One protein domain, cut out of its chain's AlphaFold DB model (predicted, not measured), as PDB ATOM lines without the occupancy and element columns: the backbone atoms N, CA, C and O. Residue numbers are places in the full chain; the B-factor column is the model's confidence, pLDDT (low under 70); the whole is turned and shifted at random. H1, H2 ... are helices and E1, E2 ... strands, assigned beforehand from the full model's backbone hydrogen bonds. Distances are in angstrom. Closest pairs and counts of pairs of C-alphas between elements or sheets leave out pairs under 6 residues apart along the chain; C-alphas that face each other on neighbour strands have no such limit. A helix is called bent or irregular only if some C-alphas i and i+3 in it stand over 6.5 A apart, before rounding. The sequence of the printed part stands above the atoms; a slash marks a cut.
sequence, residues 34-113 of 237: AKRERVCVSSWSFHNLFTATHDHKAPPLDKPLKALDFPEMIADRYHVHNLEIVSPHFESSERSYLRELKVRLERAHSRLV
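AT A GLANCE: This is residues 34 to 113 of the 237 residues of the protein "AP_endonuc_2 domain-containing protein" of Acidobacteria bacterium (UniProt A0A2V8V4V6). A small sheet of three short parallel strands, order E1, E2, E3, has H2 over one face, while H3 reaches the sheet and H2 near its last residues and extends away from them. H1 continues directly from E1, and a wide loop, residues 50 to 69, swings away from the sheet before H2. The printed part has 80 residues, with E1, H1, H2, E2, H3, E3 along the chain; the class is mixed, helices and strands, with 38 residues in named elements, under half. It is compact, radius of gyration of the C-alphas 12.8 A, spanning 40 by 30 by 18 A.

IN THESE COORDINATES: Find C-alpha 40 at (44.003, 69.432, 74.640), where E1, residues 40 to 42, begins. E2 is residues 82 to 84; E3, residues 111 to 113, ends at (46.157, 71.199, 81.608). H1 is residues 43 to 49, irregular, with C-alphas 45 and 48 8.3 A apart. H2, residues 70 to 78, spans 11.4 A; H3, residues 95 to 107, 18.3 A.

HOW THE PARTS SIT: Between E1 and E2, look at N 41 and O 82, 3.1 A; between E2 and E3, N 83 and O 111, 2.9 A. E1, H1 H2, E2 and E2, H3, E3 are strand-helix-strand units, parallel neighbour strands with helices between, both crossovers right-handed. H2 is on the sheet at a height of 9.8 A, slantwise to the strands. H3 only grazes the sheet, with residues 102 to 105. H2 and H3 touch only at their ends, closest at the C-alphas of Pro 71 and Leu 105, 5.6 A, a shallow tilt of 19 degrees, the same way. H1 is only just not on the sheet, with 4 pairs of C-alphas within 10 A; H1 and H3 are apart. Every O i to N i+4 pair is within hydrogen-bond range in H2 and H3; H1 has 1 of 3, and 3 of 4 O i to N i+3 pairs.

THE WHOLE: The C-alphas of Ala 34 and Lys 57 are the two farthest apart, 40.1 A. The printed part has no cut; the link H1 to H2 is long, and no printed residue is under 70 in pLDDT.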
ATOM      1  N   ALA A  34      49.768  58.337  71.315       79.19
ATOM      2  CA  ALA A  34      50.870  59.252  71.626       79.19
ATOM      3  C   ALA A  34      50.721  60.636  70.957       79.19
ATOM      4  O   ALA A  34      51.155  61.657  71.494       79.19
ATOM      5  N   LYS A  35      50.097  60.715  69.771       86.69
ATOM      6  CA  LYS A  35      49.795  62.012  69.142       86.69
ATOM      7  C   LYS A  35      48.671  62.742  69.876       86.69
ATOM      8  O   LYS A  35      48.808  63.945  70.093       86.69
ATOM      9  N   ARG A  36      47.607  62.032  70.267       87.25
ATOM     10  CA  ARG A  36      46.461  62.589  71.011       87.25
ATOM     11  C   ARG A  36      46.829  63.032  72.423       87.25
ATOM     12  O   ARG A  36      46.282  64.016  72.903       87.25
ATOM     13  N   GLU A  37      47.822  62.409  73.047       89.50
ATOM     14  CA  GLU A  37      48.354  62.840  74.347       89.50
ATOM     15  C   GLU A  37      48.933  64.264  74.351       89.50
ATOM     16  O   GLU A  37      49.065  64.860  75.423       89.50
ATOM     17  N   ARG A  38      49.246  64.825  73.175       92.62
ATOM     18  CA  ARG A  38      49.716  66.211  73.004       92.62
ATOM     19  C   ARG A  38      48.596  67.201  72.679       92.62
ATOM     20  O   ARG A  38      48.864  68.389  72.559       92.62
ATOM     21  N   VAL A  39      47.369  66.719  72.496       95.81
ATOM     22  CA  VAL A  39      46.202  67.538  72.159       95.81
ATOM     23  C   VAL A  39      45.385  67.767  73.417       95.81
ATOM     24  O   VAL A  39      45.166  66.828  74.180       95.81
ATOM     25  N   CYS A  40      44.942  69.006  73.611       96.88
ATOM     26  CA  CYS A  40      44.003  69.432  74.640       96.88
ATOM     27  C   CYS A  40      42.725  69.948  73.982       96.88
ATOM     28  O   CYS A  40      42.796  70.529  72.900       96.88
ATOM     29  N   VAL A  41      41.575  69.737  74.623       98.25
ATOM     30  CA  VAL A  41      40.308  70.348  74.202       98.25
ATOM     31  C   VAL A  41      39.846  71.330  75.270       98.25
ATOM     32  O   VAL A  41      39.689  70.958  76.434       98.25
ATOM     33  N   SER A  42      39.612  72.574  74.853       98.25
ATOM     34  CA  SER A  42      39.040  73.607  75.710       98.25
ATOM     35  C   SER A  42      37.523  73.523  75.739       98.25
ATOM     36  O   SER A  42      36.866  73.316  74.715       98.25
ATOM     37  N   SER A  43      36.943  73.730  76.919       98.50
ATOM     38  CA  SER A  43      35.500  73.870  77.073       98.50
ATOM     39  C   SER A  43      34.958  75.071  76.299       98.50
ATOM     40  O   SER A  43      33.781  75.061  75.944       98.50
ATOM     41  N   TRP A  44      35.794  76.069  75.979       97.44
ATOM     42  CA  TRP A  44      35.398  77.217  75.157       97.44
ATOM     43  C   TRP A  44      34.987  76.827  73.734       97.44
ATOM     44  O   TRP A  44      34.091  77.442  73.156       97.44
ATOM     45  N   SER A  45      35.532  75.737  73.178       97.69
ATOM     46  CA  SER A  45      35.083  75.198  71.884       97.69
ATOM     47  C   SER A  45      33.611  74.760  71.897       97.69
ATOM     48  O   SER A  45      33.011  74.567  70.844       97.69
ATOM     49  N   PHE A  46      33.028  74.620  73.091       97.69
ATOM     50  CA  PHE A  46      31.638  74.256  73.332       97.69
ATOM     51  C   PHE A  46      30.887  75.341  74.120       97.69
ATOM     52  O   PHE A  46      29.856  75.022  74.701       97.69
ATOM     53  N   HIS A  47      31.371  76.594  74.163       96.25
ATOM     54  CA  HIS A  47      30.796  77.671  74.993       96.25
ATOM     55  C   HIS A  47      29.277  77.813  74.816       96.25
ATOM     56  O   HIS A  47      28.538  77.828  75.792       96.25
ATOM     57  N   ASN A  48      28.773  77.723  73.581       96.75
ATOM     58  CA  ASN A  48      27.335  77.798  73.315       96.75
ATOM     59  C   ASN A  48      26.495  76.635  73.871       96.75
ATOM     60  O   ASN A  48      25.272  76.690  73.786       96.75
ATOM     61  N   LEU A  49      27.107  75.587  74.428       97.31
ATOM     62  CA  LEU A  49      26.403  74.515  75.134       97.31
ATOM     63  C   LEU A  49      26.330  74.747  76.649       97.31
ATOM     64  O   LEU A  49      25.594  74.025  77.317       97.31
ATOM     65  N   PHE A  50      27.066  75.711  77.205       97.62
ATOM     66  CA  PHE A  50      27.037  76.043  78.629       97.62
ATOM     67  C   PHE A  50      26.116  77.234  78.873       97.62
ATOM     68  O   PHE A  50      26.185  78.230  78.166       97.62
ATOM     69  N   THR A  51      25.301  77.185  79.930       95.81
ATOM     70  CA  THR A  51      24.396  78.295  80.280       95.81
ATOM     71  C   THR A  51      25.133  79.623  80.465       95.81
ATOM     72  O   THR A  51      24.613  80.663  80.079       95.81
ATOM     73  N   ALA A  52      26.333  79.593  81.053       95.00
ATOM     74  CA  ALA A  52      27.088  80.792  81.412       95.00
ATOM     75  C   ALA A  52      27.596  81.598  80.205       95.00
ATOM     76  O   ALA A  52      27.844  82.789  80.342       95.00
ATOM     77  N   THR A  53      27.770  80.957  79.049       95.56
ATOM     78  CA  THR A  53      28.435  81.538  77.869       95.56
ATOM     79  C   THR A  53      27.625  81.330  76.587       95.56
ATOM     80  O   THR A  53      28.121  81.545  75.483       95.56
ATOM     81  N   HIS A  54      26.365  80.918  76.729       96.12
ATOM     82  CA  HIS A  54      25.432  80.758  75.626       96.12
ATOM     83  C   HIS A  54      25.040  82.117  75.039       96.12
ATOM     84  O   HIS A  54      24.584  82.999  75.769       96.12
ATOM     85  N   ASP A  55      25.167  82.266  73.718       94.31
ATOM     86  CA  ASP A  55      24.724  83.467  73.008       94.31
ATOM     87  C   ASP A  55      23.239  83.749  73.292       94.31
ATOM     88  O   ASP A  55      22.359  82.952  72.975       94.31
ATOM     89  N   HIS A  56      22.944  84.925  73.846       90.19
ATOM     90  CA  HIS A  56      21.581  85.362  74.151       90.19
ATOM     91  C   HIS A  56      20.660  85.450  72.922       90.19
ATOM     92  O   HIS A  56      19.441  85.546  73.077       90.19
ATOM     93  N   LYS A  57      21.219  85.449  71.705       94.44
ATOM     94  CA  LYS A  57      20.468  85.429  70.442       94.44
ATOM     95  C   LYS A  57      20.163  84.013  69.944       94.44
ATOM     96  O   LYS A  57      19.370  83.873  69.012       94.44
ATOM     97  N   ALA A  58      20.789  82.984  70.511       93.12
ATOM     98  CA  ALA A  58      20.556  81.598  70.130       93.12
ATOM     99  C   ALA A  58      19.277  81.029  70.788       93.12
ATOM    100  O   ALA A  58      18.773  81.577  71.772       93.12
ATOM    101  N   PRO A  59      18.698  79.942  70.237       94.31
ATOM    102  CA  PRO A  59      17.578  79.252  70.870       94.31
ATOM    103  C   PRO A  59      17.953  78.701  72.255       94.31
ATOM    104  O   PRO A  59      19.073  78.213  72.407       94.31
ATOM    105  N   PRO A  60      17.019  78.682  73.230       93.69
ATOM    106  CA  PRO A  60      17.282  78.147  74.562       93.69
ATOM    107  C   PRO A  60      17.838  76.720  74.539       93.69
ATOM    108  O   PRO A  60      17.424  75.884  73.737       93.69
ATOM    109  N   LEU A  61      18.741  76.429  75.473       94.94
ATOM    110  CA  LEU A  61      19.291  75.091  75.657       94.94
ATOM    111  C   LEU A  61      18.292  74.189  76.391       94.94
ATOM    112  O   LEU A  61      17.997  74.416  77.563       94.94
ATOM    113  N   ASP A  62      17.857  73.108  75.742       93.50
ATOM    114  CA  ASP A  62      17.034  72.073  76.387       93.50
ATOM    115  C   ASP A  62      17.798  71.355  77.512       93.50
ATOM    116  O   ASP A  62      17.255  71.054  78.577       93.50
ATOM    117  N   LYS A  63      19.084  71.071  77.272       95.25
ATOM    118  CA  LYS A  63      19.986  70.430  78.233       95.25
ATOM    119  C   LYS A  63      21.381  71.054  78.136       95.25
ATOM    120  O   LYS A  63      22.186  70.593  77.323       95.25
ATOM    121  N   PRO A  64      21.678  72.077  78.953       96.62
ATOM    122  CA  PRO A  64      23.010  72.657  79.016       96.62
ATOM    123  C   PRO A  64      24.061  71.614  79.406       96.62
ATOM    124  O   PRO A  64      23.823  70.757  80.264       96.62
ATOM    125  N   LEU A  65      25.231  71.705  78.783       97.88
ATOM    126  CA  LEU A  65      26.414  70.953  79.161       97.88
ATOM    127  C   LEU A  65      26.938  71.473  80.502       97.88
ATOM    128  O   LEU A  65      27.002  72.678  80.743       97.88
ATOM    129  N   LYS A  66      27.323  70.542  81.372       98.19
ATOM    130  CA  LYS A  66      27.919  70.826  82.677       98.19
ATOM    131  C   LYS A  66      29.399  70.500  82.650       98.19
ATOM    132  O   LYS A  66      29.796  69.511  82.030       98.19
ATOM    133  N   ALA A  67      30.216  71.261  83.376       97.69
ATOM    134  CA  ALA A  67      31.645  70.961  83.465       97.69
ATOM    135  C   ALA A  67      31.908  69.581  84.094       97.69
ATOM    136  O   ALA A  67      32.870  68.925  83.717       97.69
ATOM    137  N   LEU A  68      31.017  69.091  84.969       98.44
ATOM    138  CA  LEU A  68      31.092  67.733  85.530       98.44
ATOM    139  C   LEU A  68      30.940  66.613  84.485       98.44
ATOM    140  O   LEU A  68      31.465  65.518  84.691       98.44
ATOM    141  N   ASP A  69      30.239  66.875  83.380       98.31
ATOM    142  CA  ASP A  69      30.009  65.905  82.300       98.31
ATOM    143  C   ASP A  69      31.042  66.050  81.164       98.31
ATOM    144  O   ASP A  69      31.189  65.161  80.323       98.31
ATOM    145  N   PHE A  70      31.792  67.158  81.147       98.44
ATOM    146  CA  PHE A  70      32.769  67.472  80.105       98.44
ATOM    147  C   PHE A  70      33.886  66.419  79.963       98.44
ATOM    148  O   PHE A  70      34.167  66.035  78.825       98.44
ATOM    149  N   PRO A  71      34.500  65.889  81.046       98.56
ATOM    150  CA  PRO A  71      35.597  64.935  80.906       98.56
ATOM    151  C   PRO A  71      35.219  63.644  80.189       98.56
ATOM    152  O   PRO A  71      35.956  63.193  79.314       98.56
ATOM    153  N   GLU A  72      34.070  63.071  80.541       98.31
ATOM    154  CA  GLU A  72      33.560  61.833  79.949       98.31
ATOM    155  C   GLU A  72      33.133  62.064  78.500       98.31
ATOM    156  O   GLU A  72      33.548  61.326  77.613       98.31
ATOM    157  N   MET A  73      32.424  63.166  78.224       98.12
ATOM    158  CA  MET A  73      32.036  63.530  76.860       98.12
ATOM    159  C   MET A  73      33.248  63.627  75.920       98.12
ATOM    160  O   MET A  73      33.190  63.135  74.791       98.12
ATOM    161  N   ILE A  74      34.333  64.280  76.353       98.25
ATOM    162  CA  ILE A  74      35.518  64.458  75.507       98.25
ATOM    163  C   ILE A  74      36.294  63.148  75.334       98.25
ATOM    164  O   ILE A  74      36.707  62.837  74.212       98.25
ATOM    165  N   ALA A  75      36.446  62.367  76.404       97.44
ATOM    166  CA  ALA A  75      37.105  61.066  76.351       97.44
ATOM    167  C   ALA A  75      36.358  60.086  75.426       97.44
ATOM    168  O   ALA A  75      36.971  59.480  74.545       97.44
ATOM    169  N   ASP A  76      35.035  59.990  75.555       97.00
ATOM    170  CA  ASP A  76      34.225  59.046  74.783       97.00
ATOM    171  C   ASP A  76      34.122  59.441  73.310       97.00
ATOM    172  O   ASP A  76      34.230  58.593  72.423       97.00
ATOM    173  N   ARG A  77      33.915  60.735  73.032       96.31
ATOM    174  CA  ARG A  77      33.647  61.211  71.669       96.31
ATOM    175  C   ARG A  77      34.909  61.485  70.860       96.31
ATOM    176  O   ARG A  77      34.903  61.278  69.648       96.31
ATOM    177  N   TYR A  78      35.954  62.006  71.500       95.44
ATOM    178  CA  TYR A  78      37.164  62.468  70.814       95.44
ATOM    179  C   TYR A  78      38.419  61.683  71.206       95.44
ATOM    180  O   TYR A  78      39.449  61.838  70.546       95.44
ATOM    181  N   HIS A  79      38.350  60.833  72.238       95.69
ATOM    182  CA  HIS A  79      39.494  60.074  72.754       95.69
ATOM    183  C   HIS A  79      40.669  60.983  73.143       95.69
ATOM    184  O   HIS A  79      41.839  60.660  72.917       95.69
ATOM    185  N   VAL A  80      40.344  62.161  73.687       96.62
ATOM    186  CA  VAL A  80      41.303  63.133  74.219       96.62
ATOM    187  C   VAL A  80      41.124  63.220  75.727       96.62
ATOM    188  O   VAL A  80      40.008  63.299  76.227       96.62
ATOM    189  N   HIS A  81      42.243  63.231  76.444       97.31
ATOM    190  CA  HIS A  81      42.262  63.198  77.906       97.31
ATOM    191  C   HIS A  81      42.925  64.433  78.529       97.31
ATOM    192  O   HIS A  81      42.940  64.581  79.745       97.31
ATOM    193  N   ASN A  82      43.488  65.343  77.730       98.12
ATOM    194  CA  ASN A  82      43.875  66.664  78.222       98.12
ATOM    195  C   ASN A  82      42.711  67.622  78.025       98.12
ATOM    196  O   ASN A  82      42.204  67.749  76.910       98.12
ATOM    197  N   LEU A  83      42.345  68.326  79.084       98.38
ATOM    198  CA  LEU A  83      41.225  69.245  79.068       98.38
ATOM    199  C   LEU A  83      41.658  70.613  79.570       98.38
ATOM    200  O   LEU A  83      42.520  70.747  80.440       98.38
ATOM    201  N   GLU A  84      40.995  71.618  79.037       98.38
ATOM    202  CA  GLU A  84      40.965  72.956  79.587       98.38
ATOM    203  C   GLU A  84      39.503  73.281  79.894       98.38
ATOM    204  O   GLU A  84      38.625  73.043  79.063       98.38
ATOM    205  N   ILE A  85      39.225  73.773  81.101       98.50
ATOM    206  CA  ILE A  85      37.882  74.220  81.481       98.50
ATOM    207  C   ILE A  85      37.985  75.689  81.875       98.50
ATOM    208  O   ILE A  85      38.734  76.030  82.787       98.50
ATOM    209  N   VAL A  86      37.253  76.546  81.170       98.12
ATOM    210  CA  VAL A  86      37.212  77.997  81.409       98.12
ATOM    211  C   VAL A  86      36.382  78.290  82.663       98.12
ATOM    212  O   VAL A  86      35.358  77.640  82.893       98.12
ATOM    213  N   SER A  87      36.799  79.266  83.473       97.94
ATOM    214  CA  SER A  87      36.187  79.576  84.773       97.94
ATOM    215  C   SER A  87      34.664  79.756  84.765       97.94
ATOM    216  O   SER A  87      34.041  79.230  85.689       97.94
ATOM    217  N   PRO A  88      34.010  80.394  83.765       97.25
ATOM    218  CA  PRO A  88      32.550  80.527  83.755       97.25
ATOM    219  C   PRO A  88      31.807  79.198  83.644       97.25
ATOM    220  O   PRO A  88      30.626  79.123  83.968       97.25
ATOM    221  N   HIS A  89      32.466  78.142  83.162       98.25
ATOM    222  CA  HIS A  89      31.827  76.840  82.974       98.25
ATOM    223  C   HIS A  89      31.809  76.007  84.263       98.25
ATOM    224  O   HIS A  89      31.086  75.011  84.331       98.25
ATOM    225  N   PHE A  90      32.566  76.404  85.291       98.06
ATOM    226  CA  PHE A  90      32.441  75.824  86.623       98.06
ATOM    227  C   PHE A  90      31.134  76.306  87.255       98.06
ATOM    228  O   PHE A  90      30.941  77.496  87.484       98.06
ATOM    229  N   GLU A  91      30.251  75.375  87.611       97.12
ATOM    230  CA  GLU A  91      28.980  75.714  88.271       97.12
ATOM    231  C   GLU A  91      29.191  76.165  89.729       97.12
ATOM    232  O   GLU A  91      28.298  76.744  90.346       97.12
ATOM    233  N   SER A  92      30.362  75.880  90.305       96.75
ATOM    234  CA  SER A  92      30.736  76.276  91.659       96.75
ATOM    235  C   SER A  92      32.253  76.230  91.859       96.75
ATOM    236  O   SER A  92      32.956  75.453  91.216       96.75
ATOM    237  N   SER A  93      32.760  77.024  92.805       95.25
ATOM    238  CA  SER A  93      34.133  76.920  93.320       95.25
ATOM    239  C   SER A  93      34.209  76.246  94.699       95.25
ATOM    240  O   SER A  93      35.241  76.319  95.358       95.25
ATOM    241  N   GLU A  94      33.112  75.657  95.183       97.25
ATOM    242  CA  GLU A  94      33.062  75.018  96.500       97.25
ATOM    243  C   GLU A  94      33.780  73.663  96.510       97.25
ATOM    244  O   GLU A  94      33.711  72.887  95.554       97.25
ATOM    245  N   ARG A  95      34.402  73.314  97.644       96.50
ATOM    246  CA  ARG A  95      35.193  72.073  97.795       96.50
ATOM    247  C   ARG A  95      34.429  70.790  97.458       96.50
ATOM    248  O   ARG A  95      35.022  69.801  97.036       96.50
ATOM    249  N   SER A  96      33.120  70.736  97.705       97.75
ATOM    250  CA  SER A  96      32.302  69.571  97.335       97.75
ATOM    251  C   SER A  96      32.213  69.405  95.819       97.75
ATOM    252  O   SER A  96      32.373  68.290  95.330       97.75
ATOM    253  N   TYR A  97      32.020  70.506  95.092       98.50
ATOM    254  CA  TYR A  97      31.959  70.517  93.636       98.50
ATOM    255  C   TYR A  97      33.312  70.174  93.008       98.50
ATOM    256  O   TYR A  97      33.381  69.300  92.148       98.50
ATOM    257  N   LEU A  98      34.395  70.798  93.486       98.25
ATOM    258  CA  LEU A  98      35.750  70.540  92.985       98.25
ATOM    259  C   LEU A  98      36.157  69.071  93.169       98.25
ATOM    260  O   LEU A  98      36.702  68.457  92.254       98.25
ATOM    261  N   ARG A  99      35.812  68.463  94.314       97.94
ATOM    262  CA  ARG A  99      36.040  67.026  94.542       97.94
ATOM    263  C   ARG A  99      35.267  66.142  93.569       97.94
ATOM    264  O   ARG A  99      35.850  65.195  93.052       97.94
ATOM    265  N   GLU A 100      33.999  66.444  93.300       98.38
ATOM    266  CA  GLU A 100      33.224  65.689  92.307       98.38
ATOM    267  C   GLU A 100      33.837  65.832  90.910       98.38
ATOM    268  O   GLU A 100      34.062  64.828  90.237       98.38
ATOM    269  N   LEU A 101      34.194  67.051  90.488       98.44
ATOM    270  CA  LEU A 101      34.848  67.268  89.195       98.44
ATOM    271  C   LEU A 101      36.164  66.485  89.090       98.44
ATOM    272  O   LEU A 101      36.442  65.880  88.055       98.44
ATOM    273  N   LYS A 102      36.951  66.440  90.169       97.88
ATOM    274  CA  LYS A 102      38.191  65.658  90.235       97.88
ATOM    275  C   LYS A 102      37.938  64.157  90.075       97.88
ATOM    276  O   LYS A 102      38.606  63.520  89.266       97.88
ATOM    277  N   VAL A 103      36.921  63.614  90.746       98.25
ATOM    278  CA  VAL A 103      36.503  62.210  90.575       98.25
ATOM    279  C   VAL A 103      36.080  61.926  89.127       98.25
ATOM    280  O   VAL A 103      36.410  60.875  88.579       98.25
ATOM    281  N   ARG A 104      35.381  62.861  88.470       98.44
ATOM    282  CA  ARG A 104      34.972  62.718  87.059       98.44
ATOM    283  C   ARG A 104      36.159  62.735  86.102       98.44
ATOM    284  O   ARG A 104      36.188  61.938  85.166       98.44
ATOM    285  N   LEU A 105      37.140  63.602  86.351       98.25
ATOM    286  CA  LEU A 105      38.403  63.623  85.614       98.25
ATOM    287  C   LEU A 105      39.133  62.282  85.749       98.25
ATOM    288  O   LEU A 105      39.471  61.675  84.736       98.25
ATOM    289  N   GLU A 106      39.293  61.782  86.977       97.81
ATOM    290  CA  GLU A 106      39.945  60.496  87.254       97.81
ATOM    291  C   GLU A 106      39.226  59.325  86.568       97.81
ATOM    292  O   GLU A 106      39.876  58.515  85.905       97.81
ATOM    293  N   ARG A 107      37.888  59.271  86.647       98.06
ATOM    294  CA  ARG A 107      37.069  58.240  85.982       98.06
ATOM    295  C   ARG A 107      37.234  58.248  84.463       98.06
ATOM    296  O   ARG A 107      37.251  57.184  83.854       98.06
ATOM    297  N   ALA A 108      37.355  59.428  83.860       97.81
ATOM    298  CA  ALA A 108      37.565  59.588  82.423       97.81
ATOM    299  C   ALA A 108      39.044  59.459  82.007       97.81
ATOM    300  O   ALA A 108      39.372  59.680  80.840       97.81
ATOM    301  N   HIS A 109      39.952  59.151  82.945       97.00
ATOM    302  CA  HIS A 109      41.407  59.188  82.748       97.00
ATOM    303  C   HIS A 109      41.915  60.530  82.192       97.00
ATOM    304  O   HIS A 109      42.933  60.593  81.500       97.00
ATOM    305  N   SER A 110      41.199  61.608  82.503       97.81
ATOM    306  CA  SER A 110      41.432  62.956  82.002       97.81
ATOM    307  C   SER A 110      42.175  63.823  83.015       97.81
ATOM    308  O   SER A 110      42.143  63.590  84.221       97.81
ATOM    309  N   ARG A 111      42.850  64.857  82.517       97.12
ATOM    310  CA  ARG A 111      43.641  65.811  83.301       97.12
ATOM    311  C   ARG A 111      43.361  67.235  82.853       97.12
ATOM    312  O   ARG A 111      43.276  67.498  81.653       97.12
ATOM    313  N   LEU A 112      43.280  68.152  83.812       97.56
ATOM    314  CA  LEU A 112      43.262  69.577  83.508       97.56
ATOM    315  C   LEU A 112      44.682  70.038  83.187       97.56
ATOM    316  O   LEU A 112      45.604  69.861  83.977       97.56
ATOM    317  N   VAL A 113      44.874  70.606  82.002       97.94
ATOM    318  CA  VAL A 113      46.157  71.199  81.608       97.94
ATOM    319  C   VAL A 113      46.199  72.661  82.020       97.94
ATOM    320  O   VAL A 113      47.202  73.096  82.582       97.94
TER     321      VAL A 113